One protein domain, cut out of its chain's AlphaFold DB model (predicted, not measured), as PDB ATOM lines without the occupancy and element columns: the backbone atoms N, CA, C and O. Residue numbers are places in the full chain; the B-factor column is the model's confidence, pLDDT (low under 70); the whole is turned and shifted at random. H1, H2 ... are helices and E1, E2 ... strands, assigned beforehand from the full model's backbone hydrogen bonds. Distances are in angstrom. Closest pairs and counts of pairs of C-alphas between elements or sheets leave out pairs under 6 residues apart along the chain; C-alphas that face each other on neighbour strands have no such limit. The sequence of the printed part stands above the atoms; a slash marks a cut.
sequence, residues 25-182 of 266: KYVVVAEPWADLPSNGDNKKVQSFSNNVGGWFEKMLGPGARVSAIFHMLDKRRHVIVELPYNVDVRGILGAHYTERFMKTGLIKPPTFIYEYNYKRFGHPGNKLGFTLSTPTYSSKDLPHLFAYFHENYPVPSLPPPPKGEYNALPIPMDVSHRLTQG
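What this domain is: This is residues 25 to 182 of the 266 residues of an uncharacterized protein of Dendrothele bispora (strain CBS 962.96) (UniProt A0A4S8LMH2). One long helix, H1, crosses slantwise over one face of a strongly twisted sheet of six strands, over its E3 and E2, and short H4 packs on H1. H5 lies past the E4 edge of the sheet, after the long stretch of residues 147 to 172, which has no named element. Look for 158 residues with five named helices and six named strands, in the order E1 H1 E2 E3 E4 H2 E5 H3 E6 H4 H5; across the sheet the order is E4 E5 E1 E3 E2 E6, all antiparallel. The class is mixed, helices and strands, with 69 of the 158 residues, under half, in named elements. The whole is compact and rounded, with a radius of gyration of the C-alphas of 14.8 A and spans of 43 by 38 by 31 A.

How they stand to each other: Begin at E1, residues 25 to 30, an inner strand. Beside it runs E3, residues 78 to 84, with N 27 and O 81 at 3.0 A; E2, residues 68 to 71, is E3's hairpin partner, with N 70 and O 80 at 2.8 A. E6, residues 131 to 133, is the edge strand beside E2, with N 69 and O 133 at 2.8 A. On the other side of E1 find E5, residues 111 to 115, with N 30 and O 112 at 2.8 A, then the edge strand E4, residues 94 to 96, with N 96 and O 111 at 2.8 A. H1, residues 42 to 60, is on one face, making two layers, helix and sheet, at a height over the sheet of 9.8 A; on the local plane it stands at 57 degrees to E3, slantwise, only just short of across. E1, H1 and E2 form a split strand-helix-strand unit, two strands running the same way with E3 between them, and a right-handed crossover. With residues 51 to 58 alone H1 touches H4, residues 142 to 146; the closest C-alphas, of Gly 54 and Leu 145, are 6.1 A apart. H2, residues 98 to 101, H3, residues 118 to 121, and H5, residues 173 to 181, touch no helix and are not on the sheet, H5 only just, with 4 pairs of C-alphas within 10 A. In H1, H4 and H5 every O i to N i+4 pair is within hydrogen-bond range; H2 and H3 are too short for one.

Where its parts are: Find C-alpha 25 at (89.512, 8.094, 22.793); E1 runs 16.3 A from there. H1 starts at (80.949, -13.156, 33.312) and spans 26.5 A; E3 spans 20.0 A, E5 13.7 A. H5, 12.2 A, ends at C-alpha 181, (70.349, 25.757, 20.307).

The domain as a whole: The C-alphas farthest apart, of Asp 41 and Gln 181, are 42.9 A apart. The printed part has no cut; E1 to H1 and H4 to H5 are long links. Mean pLDDT of the printed part is 90.0; residues 38 to 40, 73 to 76 and 182 are under 70.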
ATOM      1  N   LYS A  25      90.324   7.070  22.124       96.06
ATOM      2  CA  LYS A  25      89.512   8.094  22.793       96.06
ATOM      3  C   LYS A  25      88.730   7.462  23.934       96.06
ATOM      4  O   LYS A  25      88.257   6.334  23.823       96.06
ATOM      5  N   TYR A  26      88.555   8.211  25.018       97.75
ATOM      6  CA  TYR A  26      87.903   7.728  26.233       97.75
ATOM      7  C   TYR A  26      86.723   8.625  26.608       97.75
ATOM      8  O   TYR A  26      86.876   9.841  26.751       97.75
ATOM      9  N   VAL A  27      85.555   8.024  26.830       98.06
ATOM     10  CA  VAL A  27      84.371   8.711  27.367       98.06
ATOM     11  C   VAL A  27      83.886   8.039  28.646       98.06
ATOM     12  O   VAL A  27      84.065   6.839  28.847       98.06
ATOM     13  N   VAL A  28      83.258   8.810  29.525       97.06
ATOM     14  CA  VAL A  28      82.621   8.311  30.742       97.06
ATOM     15  C   VAL A  28      81.123   8.225  30.515       97.06
ATOM     16  O   VAL A  28      80.472   9.245  30.297       97.06
ATOM     17  N   VAL A  29      80.581   7.017  30.634       96.50
ATOM     18  CA  VAL A  29      79.142   6.758  30.681       96.50
ATOM     19  C   VAL A  29      78.732   6.723  32.150       96.50
ATOM     20  O   VAL A  29      78.949   5.732  32.852       96.50
ATOM     21  N   ALA A  30      78.172   7.826  32.630       93.81
ATOM     22  CA  ALA A  30      77.638   7.955  33.977       93.81
ATOM     23  C   ALA A  30      76.146   7.602  34.010       93.81
ATOM     24  O   ALA A  30      75.368   8.051  33.175       93.81
ATOM     25  N   GLU A  31      75.760   6.816  35.012       91.12
ATOM     26  CA  GLU A  31      74.407   6.284  35.214       91.12
ATOM     27  C   GLU A  31      73.880   5.528  33.970       91.12
ATOM     28  O   GLU A  31      72.859   5.904  33.395       91.12
ATOM     29  N   PRO A  32      74.590   4.462  33.528       90.44
ATOM     30  CA  PRO A  32      74.205   3.673  32.358       90.44
ATOM     31  C   PRO A  32      72.808   3.058  32.510       90.44
ATOM     32  O   PRO A  32      72.452   2.542  33.570       90.44
ATOM     33  N   TRP A  33      72.036   3.085  31.421       87.12
ATOM     34  CA  TRP A  33      70.680   2.532  31.331       87.12
ATOM     35  C   TRP A  33      70.642   1.011  31.561       87.12
ATOM     36  O   TRP A  33      69.676   0.490  32.124       87.12
ATOM     37  N   ALA A  34      71.707   0.315  31.149       83.06
ATOM     38  CA  ALA A  34      71.938  -1.100  31.402       83.06
ATOM     39  C   ALA A  34      72.589  -1.301  32.780       83.06
ATOM     40  O   ALA A  34      73.606  -0.681  33.094       83.06
ATOM     41  N   ASP A  35      72.027  -2.193  33.595       79.50
ATOM     42  CA  ASP A  35      72.531  -2.453  34.944       79.50
ATOM     43  C   ASP A  35      73.791  -3.341  34.904       79.50
ATOM     44  O   ASP A  35      73.773  -4.454  34.373       79.50
ATOM     45  N   LEU A  36      74.894  -2.855  35.483       78.81
ATOM     46  CA  LEU A  36      76.135  -3.622  35.632       78.81
ATOM     47  C   LEU A  36      75.942  -4.726  36.700       78.81
ATOM     48  O   LEU A  36      75.503  -4.414  37.811       78.81
ATOM     49  N   PRO A  37      76.275  -6.002  36.425       76.25
ATOM     50  CA  PRO A  37      76.051  -7.099  37.368       76.25
ATOM     51  C   PRO A  37      77.051  -7.078  38.534       76.25
ATOM     52  O   PRO A  37      78.228  -7.401  38.375       76.25
ATOM     53  N   SER A  38      76.563  -6.785  39.740       68.19
ATOM     54  CA  SER A  38      77.383  -6.610  40.954       68.19
ATOM     55  C   SER A  38      78.077  -7.879  41.480       68.19
ATOM     56  O   SER A  38      78.781  -7.816  42.483       68.19
ATOM     57  N   ASN A  39      77.850  -9.044  40.866       67.31
ATOM     58  CA  ASN A  39      78.288 -10.351  41.371       67.31
ATOM     59  C   ASN A  39      79.399 -11.022  40.537       67.31
ATOM     60  O   ASN A  39      79.678 -12.198  40.756       67.31
ATOM     61  N   GLY A  40      79.992 -10.323  39.561       69.25
ATOM     62  CA  GLY A  40      81.059 -10.883  38.717       69.25
ATOM     63  C   GLY A  40      80.605 -12.004  37.768       69.25
ATOM     64  O   GLY A  40      81.420 -12.805  37.318       69.25
ATOM     65  N   ASP A  41      79.308 -12.093  37.462       84.38
ATOM     66  CA  ASP A  41      78.775 -13.048  36.486       84.38
ATOM     67  C   ASP A  41      79.260 -12.691  35.072       84.38
ATOM     68  O   ASP A  41      78.690 -11.829  34.400       84.38
ATOM     69  N   ASN A  42      80.311 -13.379  34.614       85.50
ATOM     70  CA  ASN A  42      80.949 -13.156  33.312       85.50
ATOM     71  C   ASN A  42      79.961 -13.145  32.131       85.50
ATOM     72  O   ASN A  42      80.162 -12.386  31.183       85.50
ATOM     73  N   LYS A  43      78.872 -13.932  32.170       88.12
ATOM     74  CA  LYS A  43      77.867 -13.932  31.091       88.12
ATOM     75  C   LYS A  43      77.057 -12.637  31.093       88.12
ATOM     76  O   LYS A  43      76.798 -12.074  30.031       88.12
ATOM     77  N   LYS A  44      76.699 -12.129  32.275       87.88
ATOM     78  CA  LYS A  44      76.032 -10.825  32.415       87.88
ATOM     79  C   LYS A  44      76.977  -9.663  32.113       87.88
ATOM     80  O   LYS A  44      76.546  -8.723  31.455       87.88
ATOM     81  N   VAL A  45      78.254  -9.735  32.510       89.19
ATOM     82  CA  VAL A  45      79.272  -8.720  32.167       89.19
ATOM     83  C   VAL A  45      79.451  -8.650  30.650       89.19
ATOM     84  O   VAL A  45      79.457  -7.556  30.086       89.19
ATOM     85  N   GLN A  46      79.510  -9.796  29.962       91.38
ATOM     86  CA  GLN A  46      79.590  -9.825  28.502       91.38
ATOM     87  C   GLN A  46      78.315  -9.291  27.836       91.38
ATOM     88  O   GLN A  46      78.413  -8.527  26.881       91.38
ATOM     89  N   SER A  47      77.129  -9.633  28.352       89.81
ATOM     90  CA  SER A  47      75.849  -9.101  27.858       89.81
ATOM     91  C   SER A  47      75.767  -7.576  28.006       89.81
ATOM     92  O   SER A  47      75.520  -6.874  27.029       89.81
ATOM     93  N   PHE A  48      76.096  -7.042  29.189       90.44
ATOM     94  CA  PHE A  48      76.241  -5.603  29.435       90.44
ATOM     95  C   PHE A  48      77.222  -4.956  28.444       90.44
ATOM     96  O   PHE A  48      76.892  -3.957  27.807       90.44
ATOM     97  N   SER A  49      78.397  -5.564  28.255       92.81
ATOM     98  CA  SER A  49      79.438  -5.046  27.356       92.81
ATOM     99  C   SER A  49      78.988  -5.029  25.895       92.81
ATOM    100  O   SER A  49      79.250  -4.069  25.177       92.81
ATOM    101  N   ASN A  50      78.261  -6.062  25.463       93.88
ATOM    102  CA  ASN A  50      77.720  -6.158  24.112       93.88
ATOM    103  C   ASN A  50      76.593  -5.138  23.881       93.88
ATOM    104  O   ASN A  50      76.569  -4.492  22.835       93.88
ATOM    105  N   ASN A  51      75.722  -4.925  24.872       91.44
ATOM    106  CA  ASN A  51      74.667  -3.911  24.817       91.44
ATOM    107  C   ASN A  51      75.237  -2.484  24.770       91.44
ATOM    108  O   ASN A  51      74.745  -1.661  24.003       91.44
ATOM    109  N   VAL A  52      76.288  -2.189  25.547       93.19
ATOM    110  CA  VAL A  52      76.969  -0.884  25.517       93.19
ATOM    111  C   VAL A  52      77.727  -0.685  24.202       93.19
ATOM    112  O   VAL A  52      77.565   0.360  23.582       93.19
ATOM    113  N   GLY A  53      78.490  -1.673  23.722       94.38
ATOM    114  CA  GLY A  53      79.189  -1.565  22.434       94.38
ATOM    115  C   GLY A  53      78.229  -1.361  21.255       94.38
ATOM    116  O   GLY A  53      78.394  -0.420  20.481       94.38
ATOM    117  N   GLY A  54      77.161  -2.164  21.180       92.88
ATOM    118  CA  GLY A  54      76.125  -2.016  20.155       92.88
ATOM    119  C   GLY A  54      75.371  -0.686  20.259       92.88
ATOM    120  O   GLY A  54      75.041  -0.086  19.241       92.88
ATOM    121  N   TRP A  55      75.142  -0.168  21.469       94.06
ATOM    122  CA  TRP A  55      74.586   1.175  21.658       94.06
ATOM    123  C   TRP A  55      75.518   2.266  21.105       94.06
ATOM    124  O   TRP A  55      75.049   3.174  20.423       94.06
ATOM    125  N   PHE A  56      76.832   2.153  21.313       95.56
ATOM    126  CA  PHE A  56      77.816   3.084  20.754       95.56
ATOM    127  C   PHE A  56      77.891   3.022  19.223       95.56
ATOM    128  O   PHE A  56      77.786   4.069  18.586       95.56
ATOM    129  N   GLU A  57      77.949   1.832  18.618       93.81
ATOM    130  CA  GLU A  57      77.852   1.686  17.153       93.81
ATOM    131  C   GLU A  57      76.511   2.209  16.607       93.81
ATOM    132  O   GLU A  57      76.462   2.756  15.506       93.81
ATOM    133  N   LYS A  58      75.420   2.125  17.384       93.12
ATOM    134  CA  LYS A  58      74.124   2.695  16.991       93.12
ATOM    135  C   LYS A  58      74.093   4.229  17.024       93.12
ATOM    136  O   LYS A  58      73.351   4.821  16.241       93.12
ATOM    137  N   MET A  59      74.864   4.861  17.910       94.88
ATOM    138  CA  MET A  59      74.974   6.323  18.011       94.88
ATOM    139  C   MET A  59      75.973   6.926  17.015       94.88
ATOM    140  O   MET A  59      75.725   8.000  16.478       94.88
ATOM    141  N   LEU A  60      77.108   6.255  16.804       94.19
ATOM    142  CA  LEU A  60      78.265   6.771  16.061       94.19
ATOM    143  C   LEU A  60      78.355   6.238  14.622       94.19
ATOM    144  O   LEU A  60      79.072   6.806  13.801       94.19
ATOM    145  N   GLY A  61      77.627   5.165  14.308       90.56
ATOM    146  CA  GLY A  61      77.620   4.525  12.997       90.56
ATOM    147  C   GLY A  61      78.677   3.423  12.821       90.56
ATOM    148  O   GLY A  61      79.394   3.061  13.762       90.56
ATOM    149  N   PRO A  62      78.766   2.844  11.607       85.25
ATOM    150  CA  PRO A  62      79.672   1.739  11.309       85.25
ATOM    151  C   PRO A  62      81.143   2.090  11.553       85.25
ATOM    152  O   PRO A  62      81.596   3.186  11.232       85.25
ATOM    153  N   GLY A  63      81.908   1.137  12.087       82.56
ATOM    154  CA  GLY A  63      83.342   1.300  12.360       82.56
ATOM    155  C   GLY A  63      83.669   1.925  13.721       82.56
ATOM    156  O   GLY A  63      84.778   1.733  14.210       82.56
ATOM    157  N   ALA A  64      82.710   2.564  14.395       90.75
ATOM    158  CA  ALA A  64      82.877   3.110  15.746       90.75
ATOM    159  C   ALA A  64      82.763   2.041  16.860       90.75
ATOM    160  O   ALA A  64      82.156   2.269  17.908       90.75
ATOM    161  N   ARG A  65      83.328   0.850  16.619       93.44
ATOM    162  CA  ARG A  65      83.283  -0.285  17.549       93.44
ATOM    163  C   ARG A  65      84.058   0.037  18.824       93.44
ATOM    164  O   ARG A  65      85.216   0.431  18.765       93.44
ATOM    165  N   VAL A  66      83.430  -0.200  19.971       96.50
ATOM    166  CA  VAL A  66      84.063  -0.066  21.291       96.50
ATOM    167  C   VAL A  66      85.162  -1.118  21.475       96.50
ATOM    168  O   VAL A  66      84.899  -2.317  21.367       96.50
ATOM    169  N   SER A  67      86.374  -0.664  21.802       96.50
ATOM    170  CA  SER A  67      87.547  -1.511  22.067       96.50
ATOM    171  C   SER A  67      87.473  -2.164  23.452       96.50
ATOM    172  O   SER A  67      87.684  -3.370  23.613       96.50
ATOM    173  N   ALA A  68      87.126  -1.362  24.461       96.69
ATOM    174  CA  ALA A  68      87.168  -1.737  25.868       96.69
ATOM    175  C   ALA A  68      86.129  -0.973  26.701       96.69
ATOM    176  O   ALA A  68      85.777   0.173  26.413       96.69
ATOM    177  N   ILE A  69      85.649  -1.614  27.766       95.62
ATOM    178  CA  ILE A  69      84.747  -1.040  28.766       95.62
ATOM    179  C   ILE A  69      85.323  -1.327  30.153       95.62
ATOM    180  O   ILE A  69      85.310  -2.459  30.643       95.62
ATOM    181  N   PHE A  70      85.810  -0.277  30.806       94.12
ATOM    182  CA  PHE A  70      86.365  -0.334  32.152       94.12
ATOM    183  C   PHE A  70      85.272  -0.011  33.173       94.12
ATOM    184  O   PHE A  70      84.675   1.068  33.144       94.12
ATOM    185  N   HIS A  71      85.016  -0.932  34.097       89.62
ATOM    186  CA  HIS A  71      83.888  -0.866  35.025       89.62
ATOM    187  C   HIS A  71      84.292  -1.256  36.455       89.62
ATOM    188  O   HIS A  71      85.187  -2.072  36.649       89.62
ATOM    189  N   MET A  72      83.636  -0.682  37.470       82.81
ATOM    190  CA  MET A  72      83.851  -1.039  38.882       82.81
ATOM    191  C   MET A  72      82.657  -1.850  39.395       82.81
ATOM    192  O   MET A  72      81.592  -1.280  39.629       82.81
ATOM    193  N   LEU A  73      82.830  -3.164  39.573       69.81
ATOM    194  CA  LEU A  73      81.741  -4.105  39.894       69.81
ATOM    195  C   LEU A  73      80.995  -3.800  41.207       69.81
ATOM    196  O   LEU A  73      79.835  -4.178  41.352       69.81
ATOM    197  N   ASP A  74      81.645  -3.135  42.163       63.28
ATOM    198  CA  ASP A  74      81.194  -3.043  43.553       63.28
ATOM    199  C   ASP A  74      80.800  -1.631  44.025       63.28
ATOM    200  O   ASP A  74      80.130  -1.504  45.050       63.28
ATOM    201  N   LYS A  75      81.243  -0.564  43.337       61.12
ATOM    202  CA  LYS A  75      81.300   0.782  43.947       61.12
ATOM    203  C   LYS A  75      80.821   1.972  43.116       61.12
ATOM    204  O   LYS A  75      80.611   3.023  43.718       61.12
ATOM    205  N   ARG A  76      80.672   1.904  41.781       63.97
ATOM    206  CA  ARG A  76      80.333   3.108  40.979       63.97
ATOM    207  C   ARG A  76      79.334   2.851  39.853       63.97
ATOM    208  O   ARG A  76      79.539   1.990  39.010       63.97
ATOM    209  N   ARG A  77      78.310   3.711  39.769       78.38
ATOM    210  CA  ARG A  77      77.352   3.780  38.647       78.38
ATOM    211  C   ARG A  77      77.940   4.519  37.430       78.38
ATOM    212  O   ARG A  77      77.278   5.380  36.863       78.38
ATOM    213  N   HIS A  78      79.192   4.251  37.061       90.44
ATOM    214  CA  HIS A  78      79.770   4.734  35.804       90.44
ATOM    215  C   HIS A  78      80.751   3.715  35.225       90.44
ATOM    216  O   HIS A  78      81.393   2.973  35.967       90.44
ATOM    217  N   VAL A  79      80.884   3.725  33.902       94.19
ATOM    218  CA  VAL A  79      81.909   2.975  33.169       94.19
ATOM    219  C   VAL A  79      82.684   3.923  32.261       94.19
ATOM    220  O   VAL A  79      82.173   4.977  31.877       94.19
ATOM    221  N   ILE A  80      83.925   3.571  31.941       96.19
ATOM    222  CA  ILE A  80      84.754   4.307  30.982       96.19
ATOM    223  C   ILE A  80      84.821   3.460  29.713       96.19
ATOM    224  O   ILE A  80      85.180   2.285  29.775       96.19
ATOM    225  N   VAL A  81      84.434   4.045  28.586       97.62
ATOM    226  CA  VAL A  81      84.360   3.391  27.277       97.62
ATOM    227  C   VAL A  81      85.512   3.887  26.415       97.62
ATOM    228  O   VAL A  81      85.738   5.093  26.313       97.62
ATOM    229  N   GLU A  82      86.228   2.947  25.815       97.88
ATOM    230  CA  GLU A  82      87.342   3.172  24.901       97.88
ATOM    231  C   GLU A  82      86.880   3.002  23.450       97.88
ATOM    232  O   GLU A  82      86.227   2.015  23.096       97.88
ATOM    233  N   LEU A  83      87.230   3.975  22.617       97.69
ATOM    234  CA  LEU A  83      86.876   4.069  21.206       97.69
ATOM    235  C   LEU A  83      88.139   4.291  20.360       97.69
ATOM    236  O   LEU A  83      89.078   4.925  20.846       97.69
ATOM    237  N   PRO A  84      88.162   3.861  19.088       95.69
ATOM    238  CA  PRO A  84      89.233   4.200  18.155       95.69
ATOM    239  C   PRO A  84      89.438   5.718  18.025       95.69
ATOM    240  O   PRO A  84      88.469   6.479  17.936       95.69
ATOM    241  N   TYR A  85      90.693   6.178  17.971       93.62
ATOM    242  CA  TYR A  85      91.036   7.609  17.910       93.62
ATOM    243  C   TYR A  85      90.347   8.379  16.767       93.62
ATOM    244  O   TYR A  85      90.027   9.559  16.913       93.62
ATOM    245  N   ASN A  86      90.066   7.737  15.632       93.44
ATOM    246  CA  ASN A  86      89.434   8.371  14.470       93.44
ATOM    247  C   ASN A  86      87.927   8.671  14.641       93.44
ATOM    248  O   ASN A  86      87.358   9.363  13.800       93.44
ATOM    249  N   VAL A  87      87.275   8.196  15.706       94.50
ATOM    250  CA  VAL A  87      85.847   8.445  15.982       94.50
ATOM    251  C   VAL A  87      85.625   9.874  16.501       94.50
ATOM    252  O   VAL A  87      86.304  10.307  17.437       94.50
ATOM    253  N   ASP A  88      84.654  10.618  15.956       94.31
ATOM    254  CA  ASP A  88      84.190  11.860  16.595       94.31
ATOM    255  C   ASP A  88      83.175  11.558  17.704       94.31
ATOM    256  O   ASP A  88      82.026  11.204  17.452       94.31
ATOM    257  N   VAL A  89      83.599  11.736  18.955       96.31
ATOM    258  CA  VAL A  89      82.737  11.557  20.131       96.31
ATOM    259  C   VAL A  89      81.829  12.761  20.395       96.31
ATOM    260  O   VAL A  89      80.868  12.631  21.150       96.31
ATOM    261  N   ARG A  90      82.074  13.931  19.782       95.38
ATOM    262  CA  ARG A  90      81.354  15.180  20.104       95.38
ATOM    263  C   ARG A  90      79.857  15.105  19.818       95.38
ATOM    264  O   ARG A  90      79.085  15.781  20.490       95.38
ATOM    265  N   GLY A  91      79.445  14.290  18.845       94.81
ATOM    266  CA  GLY A  91      78.033  14.048  18.527       94.81
ATOM    267  C   GLY A  91      77.257  13.279  19.606       94.81
ATOM    268  O   GLY A  91      76.032  13.358  19.623       94.81
ATOM    269  N   ILE A  92      77.951  12.573  20.509       96.75
ATOM    270  CA  ILE A  92      77.344  11.737  21.559       96.75
ATOM    271  C   ILE A  92      77.595  12.251  22.978       96.75
ATOM    272  O   ILE A  92      77.223  11.582  23.930       96.75
ATOM    273  N   LEU A  93      78.243  13.402  23.160       97.94
ATOM    274  CA  LEU A  93      78.377  13.993  24.492       97.94
ATOM    275  C   LEU A  93      77.041  14.630  24.893       97.94
ATOM    276  O   LEU A  93      76.487  15.433  24.141       97.94
ATOM    277  N   GLY A  94      76.537  14.317  26.085       97.56
ATOM    278  CA  GLY A  94      75.283  14.881  26.579       97.56
ATOM    279  C   GLY A  94      74.475  13.957  27.486       97.56
ATOM    280  O   GLY A  94      74.974  12.967  28.018       97.56
ATOM    281  N   ALA A  95      73.203  14.307  27.680       97.31
ATOM    282  CA  ALA A  95      72.210  13.501  28.381       97.31
ATOM    283  C   ALA A  95      71.369  12.680  27.388       97.31
ATOM    284  O   ALA A  95      70.731  13.225  26.483       97.31
ATOM    285  N   HIS A  96      71.345  11.368  27.602       96.31
ATOM    286  CA  HIS A  96      70.651  10.364  26.808       96.31
ATOM    287  C   HIS A  96      69.469   9.817  27.605       96.31
ATOM    288  O   HIS A  96      69.631   9.190  28.652       96.31
ATOM    289  N   TYR A  97      68.272  10.060  27.089       94.00
ATOM    290  CA  TYR A  97      67.011   9.697  27.723       94.00
ATOM    291  C   TYR A  97      66.520   8.374  27.145       94.00
ATOM    292  O   TYR A  97      66.309   8.271  25.934       94.00
ATOM    293  N   THR A  98      66.384   7.358  27.995       91.69
ATOM    294  CA  THR A  98      66.123   5.966  27.590       91.69
ATOM    295  C   THR A  98      64.832   5.852  26.780       91.69
ATOM    296  O   THR A  98      64.805   5.208  25.735       91.69
ATOM    297  N   GLU A  99      63.805   6.596  27.176       90.75
ATOM    298  CA  GLU A  99      62.510   6.727  26.512       90.75
ATOM    299  C   GLU A  99      62.557   7.449  25.152       90.75
ATOM    300  O   GLU A  99      61.603   7.361  24.384       90.75
ATOM    301  N   ARG A 100      63.658   8.144  24.821       91.62
ATOM    302  CA  ARG A 100      63.880   8.764  23.499       91.62
ATOM    303  C   ARG A 100      64.648   7.858  22.533       91.62
ATOM    304  O   ARG A 100      64.593   8.106  21.331       91.62
ATOM    305  N   PHE A 101      65.387   6.851  23.019       91.19
ATOM    306  CA  PHE A 101      66.203   5.972  22.164       91.19
ATOM    307  C   PHE A 101      65.849   4.479  22.212       91.19
ATOM    308  O   PHE A 101      66.219   3.774  21.274       91.19
ATOM    309  N   MET A 102      65.110   3.989  23.213       90.06
ATOM    310  CA  MET A 102      64.658   2.595  23.295       90.06
ATOM    311  C   MET A 102      63.181   2.420  22.915       90.06
ATOM    312  O   MET A 102      62.292   3.005  23.527       90.06
ATOM    313  N   LYS A 103      62.912   1.493  21.990       88.38
ATOM    314  CA  LYS A 103      61.560   1.085  21.555       88.38
ATOM    315  C   LYS A 103      60.746   0.356  22.633       88.38
ATOM    316  O   LYS A 103      59.553   0.143  22.460       88.38
ATOM    317  N   THR A 104      61.385  -0.088  23.714       80.44
ATOM    318  CA  THR A 104      60.796  -0.978  24.730       80.44
ATOM    319  C   THR A 104      59.868  -0.277  25.726       80.44
ATOM    320  O   THR A 104      59.331  -0.941  26.607       80.44
ATOM    321  N   GLY A 105      59.712   1.051  25.643       73.00
ATOM    322  CA  GLY A 105      58.975   1.839  26.641       73.00
ATOM    323  C   GLY A 105      59.655   1.882  28.019       73.00
ATOM    324  O   GLY A 105      59.030   2.267  29.005       73.00
ATOM    325  N   LEU A 106      60.925   1.468  28.108       78.94
ATOM    326  CA  LEU A 106      61.670   1.393  29.361       78.94
ATOM    327  C   LEU A 106      62.051   2.795  29.860       78.94
ATOM    328  O   LEU A 106      63.027   3.388  29.403       78.94
ATOM    329  N   ILE A 107      61.315   3.295  30.851       80.38
ATOM    330  CA  ILE A 107      61.664   4.532  31.552       80.38
ATOM    331  C   ILE A 107      62.739   4.215  32.604       80.38
ATOM    332  O   ILE A 107      62.481   3.570  33.621       80.38
ATOM    333  N   LYS A 108      63.961   4.681  32.345       85.81
ATOM    334  CA  LYS A 108      65.121   4.664  33.253       85.81
ATOM    335  C   LYS A 108      65.619   6.108  33.426       85.81
ATOM    336  O   LYS A 108      65.411   6.911  32.517       85.81
ATOM    337  N   PRO A 109      66.308   6.450  34.534       88.88
ATOM    338  CA  PRO A 109      66.998   7.734  34.658       88.88
ATOM    339  C   PRO A 109      67.920   8.005  33.454       88.88
ATOM    340  O   PRO A 109      68.458   7.045  32.893       88.88
ATOM    341  N   PRO A 110      68.124   9.274  33.056       92.50
ATOM    342  CA  PRO A 110      68.975   9.603  31.919       92.50
ATOM    343  C   PRO A 110      70.424   9.168  32.161       92.50
ATOM    344  O   PRO A 110      70.992   9.401  33.228       92.50
ATOM    345  N   THR A 111      71.026   8.573  31.135       94.94
ATOM    346  CA  THR A 111      72.460   8.275  31.087       94.94
ATOM    347  C   THR A 111      73.209   9.495  30.570       94.94
ATOM    348  O   THR A 111      72.756  10.154  29.638       94.94
ATOM    349  N   PHE A 112      74.375   9.796  31.130       96.56
ATOM    350  CA  PHE A 112      75.184  10.944  30.725       96.56
ATOM    351  C   PHE A 112      76.510  10.485  30.119       96.56
ATOM    352  O   PHE A 112      77.204   9.665  30.721       96.56
ATOM    353  N   ILE A 113      76.879  11.034  28.963       98.00
ATOM    354  CA  ILE A 113      78.170  10.793  28.315       98.00
ATOM    355  C   ILE A 113      79.002  12.078  28.365       98.00
ATOM    356  O   ILE A 113      78.566  13.137  27.913       98.00
ATOM    357  N   TYR A 114      80.214  11.963  28.905       98.25
ATOM    358  CA  TYR A 114      81.211  13.034  28.992       98.25
ATOM    359  C   TYR A 114      82.559  12.546  28.449       98.25
ATOM    360  O   TYR A 114      82.833  11.348  28.469       98.25
ATOM    361  N   GLU A 115      83.454  13.450  28.060       97.62
ATOM    362  CA  GLU A 115      84.854  13.088  27.799       97.62
ATOM    363  C   GLU A 115      85.553  12.664  29.104       97.62
ATOM    364  O   GLU A 115      85.325  13.238  30.174       97.62
ATOM    365  N   TYR A 116      86.411  11.646  29.044       97.00
ATOM    366  CA  TYR A 116      87.226  11.226  30.183       97.00
ATOM    367  C   TYR A 116      88.439  12.148  30.343       97.00
ATOM    368  O   TYR A 116      89.148  12.433  29.381       97.00
ATOM    369  N   ASN A 117      88.724  12.588  31.571       95.62
ATOM    370  CA  ASN A 117      89.858  13.470  31.847       95.62
ATOM    371  C   ASN A 117      91.168  12.663  31.921       95.62
ATOM    372  O   ASN A 117      91.731  12.449  33.000       95.62
ATOM    373  N   TYR A 118      91.642  12.191  30.765       95.38
ATOM    374  CA  TYR A 118      92.846  11.367  30.667       95.38
ATOM    375  C   TYR A 118      94.063  12.091  31.260       95.38
ATOM    376  O   TYR A 118      94.761  11.511  32.090       95.38
ATOM    377  N   LYS A 119      94.245  13.387  30.971       94.06
ATOM    378  CA  LYS A 119      95.347  14.203  31.517       94.06
ATOM    379  C   LYS A 119      95.481  14.159  33.030       94.06
ATOM    380  O   LYS A 119      96.593  14.111  33.544       94.06
ATOM    381  N   ARG A 120      94.366  14.144  33.765       92.25
ATOM    382  CA  ARG A 120      94.370  14.093  35.235       92.25
ATOM    383  C   ARG A 120      94.518  12.680  35.803       92.25
ATOM    384  O   ARG A 120      94.922  12.535  36.957       92.25
ATOM    385  N   PHE A 121      94.129  11.652  35.050       91.56
ATOM    386  CA  PHE A 121      93.830  10.334  35.615       91.56
ATOM    387  C   PHE A 121      94.516   9.138  34.940       91.56
ATOM    388  O   PHE A 121      94.526   8.060  35.538       91.56
ATOM    389  N   GLY A 122      95.084   9.315  33.747       93.94
ATOM    390  CA  GLY A 122      95.748   8.286  32.951       93.94
ATOM    391  C   GLY A 122      94.828   7.156  32.478       93.94
ATOM    392  O   GLY A 122      93.618   7.161  32.721       93.94
ATOM    393  N   HIS A 123      95.431   6.166  31.817       94.50
ATOM    394  CA  HIS A 123      94.756   4.971  31.310       94.50
ATOM    395  C   HIS A 123      93.882   4.288  32.388       94.50
ATOM    396  O   HIS A 123      94.398   3.988  33.473       94.50
ATOM    397  N   PRO A 124      92.587   4.005  32.127       92.62
ATOM    398  CA  PRO A 124      91.678   3.441  33.128       92.62
ATOM    399  C   PRO A 124      92.162   2.129  33.755       92.62
ATOM    400  O   PRO A 124      92.036   1.957  34.967       92.62
ATOM    401  N   GLY A 125      92.786   1.244  32.969       91.19
ATOM    402  CA  GLY A 125      93.338  -0.030  33.449       91.19
ATOM    403  C   GLY A 125      94.481   0.099  34.468       91.19
ATOM    404  O   GLY A 125      94.807  -0.874  35.138       91.19
ATOM    405  N   ASN A 126      95.055   1.295  34.647       89.19
ATOM    406  CA  ASN A 126      96.089   1.551  35.659       89.19
ATOM    407  C   ASN A 126      95.494   1.890  37.044       89.19
ATOM    408  O   ASN A 126      96.239   2.163  37.987       89.19
ATOM    409  N   LYS A 127      94.160   1.913  37.182       83.62
ATOM    410  CA  LYS A 127      93.450   2.218  38.431       83.62
ATOM    411  C   LYS A 127      92.971   0.944  39.125       83.62
ATOM    412  O   LYS A 127      92.231   0.148  38.552       83.62
ATOM    413  N   LEU A 128      93.306   0.810  40.409       81.75
ATOM    414  CA  LEU A 128      92.787  -0.262  41.262       81.75
ATOM    415  C   LEU A 128      91.247  -0.267  41.287       81.75
ATOM    416  O   LEU A 128      90.616   0.776  41.467       81.75
ATOM    417  N   GLY A 129      90.658  -1.456  41.148       82.12
ATOM    418  CA  GLY A 129      89.210  -1.678  41.206       82.12
ATOM    419  C   GLY A 129      88.455  -1.516  39.881       82.12
ATOM    420  O   GLY A 129      87.246  -1.727  39.875       82.12
ATOM    421  N   PHE A 130      89.127  -1.178  38.775       87.31
ATOM    422  CA  PHE A 130      88.540  -1.284  37.437       87.31
ATOM    423  C   PHE A 130      88.779  -2.677  36.843       87.31
ATOM    424  O   PHE A 130      89.909  -3.157  36.777       87.31
ATOM    425  N   THR A 131      87.706  -3.306  36.374       88.81
ATOM    426  CA  THR A 131      87.714  -4.526  35.564       88.81
ATOM    427  C   THR A 131      87.531  -4.148  34.095       88.81
ATOM    428  O   THR A 131      86.761  -3.243  33.775       88.81
ATOM    429  N   LEU A 132      88.249  -4.831  33.203       92.62
ATOM    430  CA  LEU A 132      88.136  -4.689  31.753       92.62
ATOM    431  C   LEU A 132      87.154  -5.725  31.191       92.62
ATOM    432  O   LEU A 132      87.243  -6.907  31.525       92.62
ATOM    433  N   SER A 133      86.282  -5.305  30.280       93.31
ATOM    434  CA  SER A 133      85.578  -6.194  29.352       93.31
ATOM    435  C   SER A 133      85.567  -5.618  27.933       93.31
ATOM    436  O   SER A 133      85.513  -4.405  27.743       93.31
ATOM    437  N   THR A 134      85.602  -6.491  26.927       95.44
ATOM    438  CA  THR A 134      85.566  -6.123  25.500       95.44
ATOM    439  C   THR A 134      84.275  -6.659  24.873       95.44
ATOM    440  O   THR A 134      83.905  -7.802  25.155       95.44
ATOM    441  N   PRO A 135      83.559  -5.892  24.029       95.06
ATOM    442  CA  PRO A 135      82.373  -6.396  23.339       95.06
ATOM    443  C   PRO A 135      82.728  -7.467  22.294       95.06
ATOM    444  O   PRO A 135      83.555  -7.240  21.409       95.06
ATOM    445  N   THR A 136      82.084  -8.633  22.368       94.69
ATOM    446  CA  THR A 136      82.412  -9.828  21.557       94.69
ATOM    447  C   THR A 136      81.419 -10.129  20.432       94.69
ATOM    448  O   THR A 136      81.584 -11.120  19.726       94.69
ATOM    449  N   TYR A 137      80.402  -9.288  20.228       91.69
ATOM    450  CA  TYR A 137      79.417  -9.479  19.158       91.69
ATOM    451  C   TYR A 137      80.020  -9.327  17.749       91.69
ATOM    452  O   TYR A 137      81.065  -8.697  17.545       91.69
ATOM    453  N   SER A 138      79.322  -9.873  16.760       90.88
ATOM    454  CA  SER A 138      79.599  -9.753  15.329       90.88
ATOM    455  C   SER A 138      78.592  -8.827  14.637       90.88
ATOM    456  O   SER A 138      77.543  -8.491  15.187       90.88
ATOM    457  N   SER A 139      78.849  -8.476  13.375       86.12
ATOM    458  CA  SER A 139      77.906  -7.704  12.553       86.12
ATOM    459  C   SER A 139      76.555  -8.406  12.335       86.12
ATOM    460  O   SER A 139      75.586  -7.745  11.974       86.12
ATOM    461  N   LYS A 140      76.468  -9.727  12.564       89.50
ATOM    462  CA  LYS A 140      75.214 -10.503  12.489       89.50
ATOM    463  C   LYS A 140      74.333 -10.336  13.728       89.50
ATOM    464  O   LYS A 140      73.132 -10.569  13.648       89.50
ATOM    465  N   ASP A 141      74.913  -9.914  14.849       89.06
ATOM    466  CA  ASP A 141      74.199  -9.686  16.108       89.06
ATOM    467  C   ASP A 141      73.657  -8.249  16.203       89.06
ATOM    468  O   ASP A 141      72.687  -7.995  16.917       89.06
ATOM    469  N   LEU A 142      74.242  -7.308  15.446       86.00
ATOM    470  CA  LEU A 142      73.822  -5.902  15.410       86.00
ATOM    471  C   LEU A 142      72.321  -5.711  15.115       86.00
ATOM    472  O   LEU A 142      71.714  -4.924  15.832       86.00
ATOM    473  N   PRO A 143      71.661  -6.428  14.177       88.19
ATOM    474  CA  PRO A 143      70.212  -6.318  13.990       88.19
ATOM    475  C   PRO A 143      69.401  -6.666  15.247       88.19
ATOM    476  O   PRO A 143      68.389  -6.024  15.517       88.19
ATOM    477  N   HIS A 144      69.856  -7.636  16.047       87.94
ATOM    478  CA  HIS A 144      69.202  -8.014  17.303       87.94
ATOM    479  C   HIS A 144      69.469  -6.992  18.417       87.94
ATOM    480  O   HIS A 144      68.549  -6.647  19.154       87.94
ATOM    481  N   LEU A 145      70.684  -6.440  18.503       84.69
ATOM    482  CA  LEU A 145      71.006  -5.344  19.429       84.69
ATOM    483  C   LEU A 145      70.250  -4.050  19.060       84.69
ATOM    484  O   LEU A 145      69.737  -3.352  19.932       84.69
ATOM    485  N   PHE A 146      70.118  -3.749  17.768       88.38
ATOM    486  CA  PHE A 146      69.423  -2.564  17.252       88.38
ATOM    487  C   PHE A 146      67.895  -2.718  17.247       88.38
ATOM    488  O   PHE A 146      67.185  -1.713  17.161       88.38
ATOM    489  N   ALA A 147      67.360  -3.935  17.397       87.38
ATOM    490  CA  ALA A 147      65.923  -4.165  17.547       87.38
ATOM    491  C   ALA A 147      65.338  -3.391  18.743       87.38
ATOM    492  O   ALA A 147      64.207  -2.914  18.661       87.38
ATOM    493  N   TYR A 148      66.130  -3.193  19.804       84.88
ATOM    494  CA  TYR A 148      65.753  -2.421  20.991       84.88
ATOM    495  C   TYR A 148      65.799  -0.898  20.798       84.88
ATOM    496  O   TYR A 148      65.175  -0.185  21.582       84.88
ATOM    497  N   PHE A 149      66.496  -0.386  19.779       89.31
ATOM    498  CA  PHE A 149      66.733   1.051  19.590       89.31
ATOM    499  C   PHE A 149      65.892   1.652  18.458       89.31
ATOM    500  O   PHE A 149      65.601   0.983  17.465       89.31
ATOM    501  N   HIS A 150      65.526   2.929  18.574       89.06
ATOM    502  CA  HIS A 150      64.937   3.678  17.459       89.06
ATOM    503  C   HIS A 150      65.907   3.766  16.267       89.06
ATOM    504  O   HIS A 150      67.127   3.696  16.420       89.06
ATOM    505  N   GLU A 151      65.352   3.862  15.056       85.62
ATOM    506  CA  GLU A 151      66.146   3.869  13.824       85.62
ATOM    507  C   GLU A 151      66.991   5.140  13.706       85.62
ATOM    508  O   GLU A 151      68.207   5.050  13.550       85.62
ATOM    509  N   ASN A 152      66.373   6.302  13.904       87.75
ATOM    510  CA  ASN A 152      67.086   7.554  14.122       87.75
ATOM    511  C   ASN A 152      67.446   7.657  15.608       87.75
ATOM    512  O   ASN A 152      66.554   7.638  16.460       87.75
ATOM    513  N   TYR A 153      68.738   7.758  15.926       90.81
ATOM    514  CA  TYR A 153      69.170   8.000  17.302       90.81
ATOM    515  C   TYR A 153      68.929   9.481  17.663       90.81
ATOM    516  O   TYR A 153      69.277  10.356  16.866       90.81
ATOM    517  N   PRO A 154      68.315   9.805  18.817       92.38
ATOM    518  CA  PRO A 154      67.991  11.184  19.169       92.38
ATOM    519  C   PRO A 154      69.241  12.014  19.481       92.38
ATOM    520  O   PRO A 154      70.162  11.547  20.150       92.38
ATOM    521  N   VAL A 155      69.216  13.293  19.097       92.38
ATOM    522  CA  VAL A 155      70.197  14.284  19.567       92.38
ATOM    523  C   VAL A 155      70.166  14.342  21.111       92.38
ATOM    524  O   VAL A 155      69.062  14.462  21.676       92.38
ATOM    525  N   PRO A 156      71.328  14.250  21.798       96.25
ATOM    526  CA  PRO A 156      71.407  14.367  23.253       96.25
ATOM    527  C   PRO A 156      70.883  15.717  23.754       96.25
ATOM    528  O   PRO A 156      70.841  16.697  23.014       96.25
ATOM    529  N   SER A 157      70.510  15.790  25.030       96.12
ATOM    530  CA  SER A 157      70.228  17.071  25.697       96.12
ATOM    531  C   SER A 157      71.473  17.583  26.431       96.12
ATOM    532  O   SER A 157      72.415  16.826  26.677       96.12
ATOM    533  N   LEU A 158      71.475  18.851  26.854       96.50
ATOM    534  CA  LEU A 158      72.506  19.365  27.760       96.50
ATOM    535  C   LEU A 158      72.475  18.592  29.105       96.50
ATOM    536  O   LEU A 158      71.413  18.523  29.728       96.50
ATOM    537  N   PRO A 159      73.594  18.004  29.569       96.50
ATOM    538  CA  PRO A 159      73.663  17.293  30.842       96.50
ATOM    539  C   PRO A 159      73.992  18.250  32.004       96.50
ATOM    540  O   PRO A 159      74.460  19.370  31.777       96.50
ATOM    541  N   PRO A 160      73.808  17.820  33.267       95.62
ATOM    542  CA  PRO A 160      74.381  18.525  34.410       95.62
ATOM    543  C   PRO A 160      75.925  18.518  34.356       95.62
ATOM    544  O   PRO A 160      76.522  17.729  33.623       95.62
ATOM    545  N   PRO A 161      76.610  19.344  35.167       94.88
ATOM    546  CA  PRO A 161      78.050  19.210  35.365       94.88
ATOM    547  C   PRO A 161      78.415  17.805  35.890       94.88
ATOM    548  O   PRO A 161      77.705  17.273  36.752       94.88
ATOM    549  N   PRO A 162      79.524  17.196  35.431       93.81
ATOM    550  CA  PRO A 162      79.922  15.868  35.881       93.81
ATOM    551  C   PRO A 162      80.264  15.863  37.376       93.81
ATOM    552  O   PRO A 162      81.038  16.688  37.865       93.81
ATOM    553  N   LYS A 163      79.734  14.877  38.109       89.62
ATOM    554  CA  LYS A 163      80.093  14.636  39.515       89.62
ATOM    555  C   LYS A 163      81.579  14.267  39.586       89.62
ATOM    556  O   LYS A 163      82.057  13.473  38.776       89.62
ATOM    557  N   GLY A 164      82.316  14.796  40.567       82.25
ATOM    558  CA  GLY A 164      83.781  14.644  40.642       82.25
ATOM    559  C   GLY A 164      84.284  13.191  40.670       82.25
ATOM    560  O   GLY A 164      85.398  12.907  40.232       82.25
ATOM    561  N   GLU A 165      83.446  12.254  41.116       82.75
ATOM    562  CA  GLU A 165      83.713  10.812  41.120       82.75
ATOM    563  C   GLU A 165      83.776  10.170  39.727       82.75
ATOM    564  O   GLU A 165      84.339   9.081  39.593       82.75
ATOM    565  N   TYR A 166      83.201  10.802  38.699       85.69
ATOM    566  CA  TYR A 166      83.129  10.265  37.337       85.69
ATOM    567  C   TYR A 166      84.469  10.324  36.589       85.69
ATOM    568  O   TYR A 166      84.618   9.673  35.565       85.69
ATOM    569  N   ASN A 167      85.470  11.061  37.090       90.88
ATOM    570  CA  ASN A 167      86.753  11.289  36.402       90.88
ATOM    571  C   ASN A 167      86.625  12.005  35.032       90.88
ATOM    572  O   ASN A 167      87.526  11.913  34.199       90.88
ATOM    573  N   ALA A 168      85.511  12.696  34.790       95.56
ATOM    574  CA  ALA A 168      85.163  13.301  33.505       95.56
ATOM    575  C   ALA A 168      85.602  14.772  33.365       95.56
ATOM    576  O   ALA A 168      85.932  15.442  34.351       95.56
ATOM    577  N   LEU A 169      85.577  15.274  32.130       96.44
ATOM    578  CA  LEU A 169      85.610  16.693  31.776       96.44
ATOM    579  C   LEU A 169      84.181  17.269  31.694       96.44
ATOM    580  O   LEU A 169      83.239  16.523  31.411       96.44
ATOM    581  N   PRO A 170      83.985  18.582  31.928       96.44
ATOM    582  CA  PRO A 170      82.744  19.253  31.545       96.44
ATOM    583  C   PRO A 170      82.562  19.219  30.019       96.44
ATOM    584  O   PRO A 170      83.533  19.103  29.275       96.44
ATOM    585  N   ILE A 171      81.318  19.353  29.551       96.94
ATOM    586  CA  ILE A 171      81.003  19.390  28.115       96.94
ATOM    587  C   ILE A 171      81.727  20.574  27.438       96.94
ATOM    588  O   ILE A 171      81.627  21.694  27.950       96.94
ATOM    589  N   PRO A 172      82.420  20.370  26.297       96.12
ATOM    590  CA  PRO A 172      83.051  21.454  25.541       96.12
ATOM    591  C   PRO A 172      82.057  22.559  25.157       96.12
ATOM    592  O   PRO A 172      80.904  22.281  24.824       96.12
ATOM    593  N   MET A 173      82.489  23.823  25.188       93.88
ATOM    594  CA  MET A 173      81.590  24.978  25.027       93.88
ATOM    595  C   MET A 173      80.811  24.979  23.704       93.88
ATOM    596  O   MET A 173      79.613  25.238  23.702       93.88
ATOM    597  N   ASP A 174      81.449  24.635  22.587       93.69
ATOM    598  CA  ASP A 174      80.808  24.503  21.272       93.69
ATOM    599  C   ASP A 174      79.748  23.388  21.237       93.69
ATOM    600  O   ASP A 174      78.696  23.548  20.619       93.69
ATOM    601  N   VAL A 175      79.985  22.283  21.949       94.94
ATOM    602  CA  VAL A 175      79.010  21.197  22.101       94.94
ATOM    603  C   VAL A 175      77.847  21.672  22.974       94.94
ATOM    604  O   VAL A 175      76.695  21.493  22.599       94.94
ATOM    605  N   SER A 176      78.124  22.377  24.073       93.56
ATOM    606  CA  SER A 176      77.101  23.004  24.924       93.56
ATOM    607  C   SER A 176      76.215  23.990  24.141       93.56
ATOM    608  O   SER A 176      74.987  23.953  24.257       93.56
ATOM    609  N   HIS A 177      76.802  24.810  23.260       91.75
ATOM    610  CA  HIS A 177      76.052  25.699  22.367       91.75
ATOM    611  C   HIS A 177      75.163  24.926  21.376       91.75
ATOM    612  O   HIS A 177      73.994  25.269  21.221       91.75
ATOM    613  N   ARG A 178      75.657  23.837  20.768       89.38
ATOM    614  CA  ARG A 178      74.852  22.971  19.881       89.38
ATOM    615  C   ARG A 178      73.682  22.308  20.621       89.38
ATOM    616  O   ARG A 178      72.554  22.340  20.134       89.38
ATOM    617  N   LEU A 179      73.933  21.762  21.814       91.19
ATOM    618  CA  LEU A 179      72.925  21.103  22.658       91.19
ATOM    619  C   LEU A 179      71.847  22.071  23.178       91.19
ATOM    620  O   LEU A 179      70.721  21.649  23.423       91.19
ATOM    621  N   THR A 180      72.169  23.359  23.344       88.19
ATOM    622  CA  THR A 180      71.214  24.386  23.806       88.19
ATOM    623  C   THR A 180      70.449  25.068  22.674       88.19
ATOM    624  O   THR A 180      69.306  25.468  22.879       88.19
ATOM    625  N   GLN A 181      71.023  25.171  21.473       81.38
ATOM    626  CA  GLN A 181      70.349  25.757  20.307       81.38
ATOM    627  C   GLN A 181      69.379  24.792  19.606       81.38
ATOM    628  O   GLN A 181      68.627  25.220  18.734       81.38
ATOM    629  N   GLY A 182      69.413  23.492  19.927       65.62
ATOM    630  CA  GLY A 182      68.548  22.463  19.328       65.62
ATOM    631  C   GLY A 182      68.801  22.193  17.836       65.62
ATOM    632  O   GLY A 182      68.224  21.265  17.273       65.62
TER     633      GLY A 182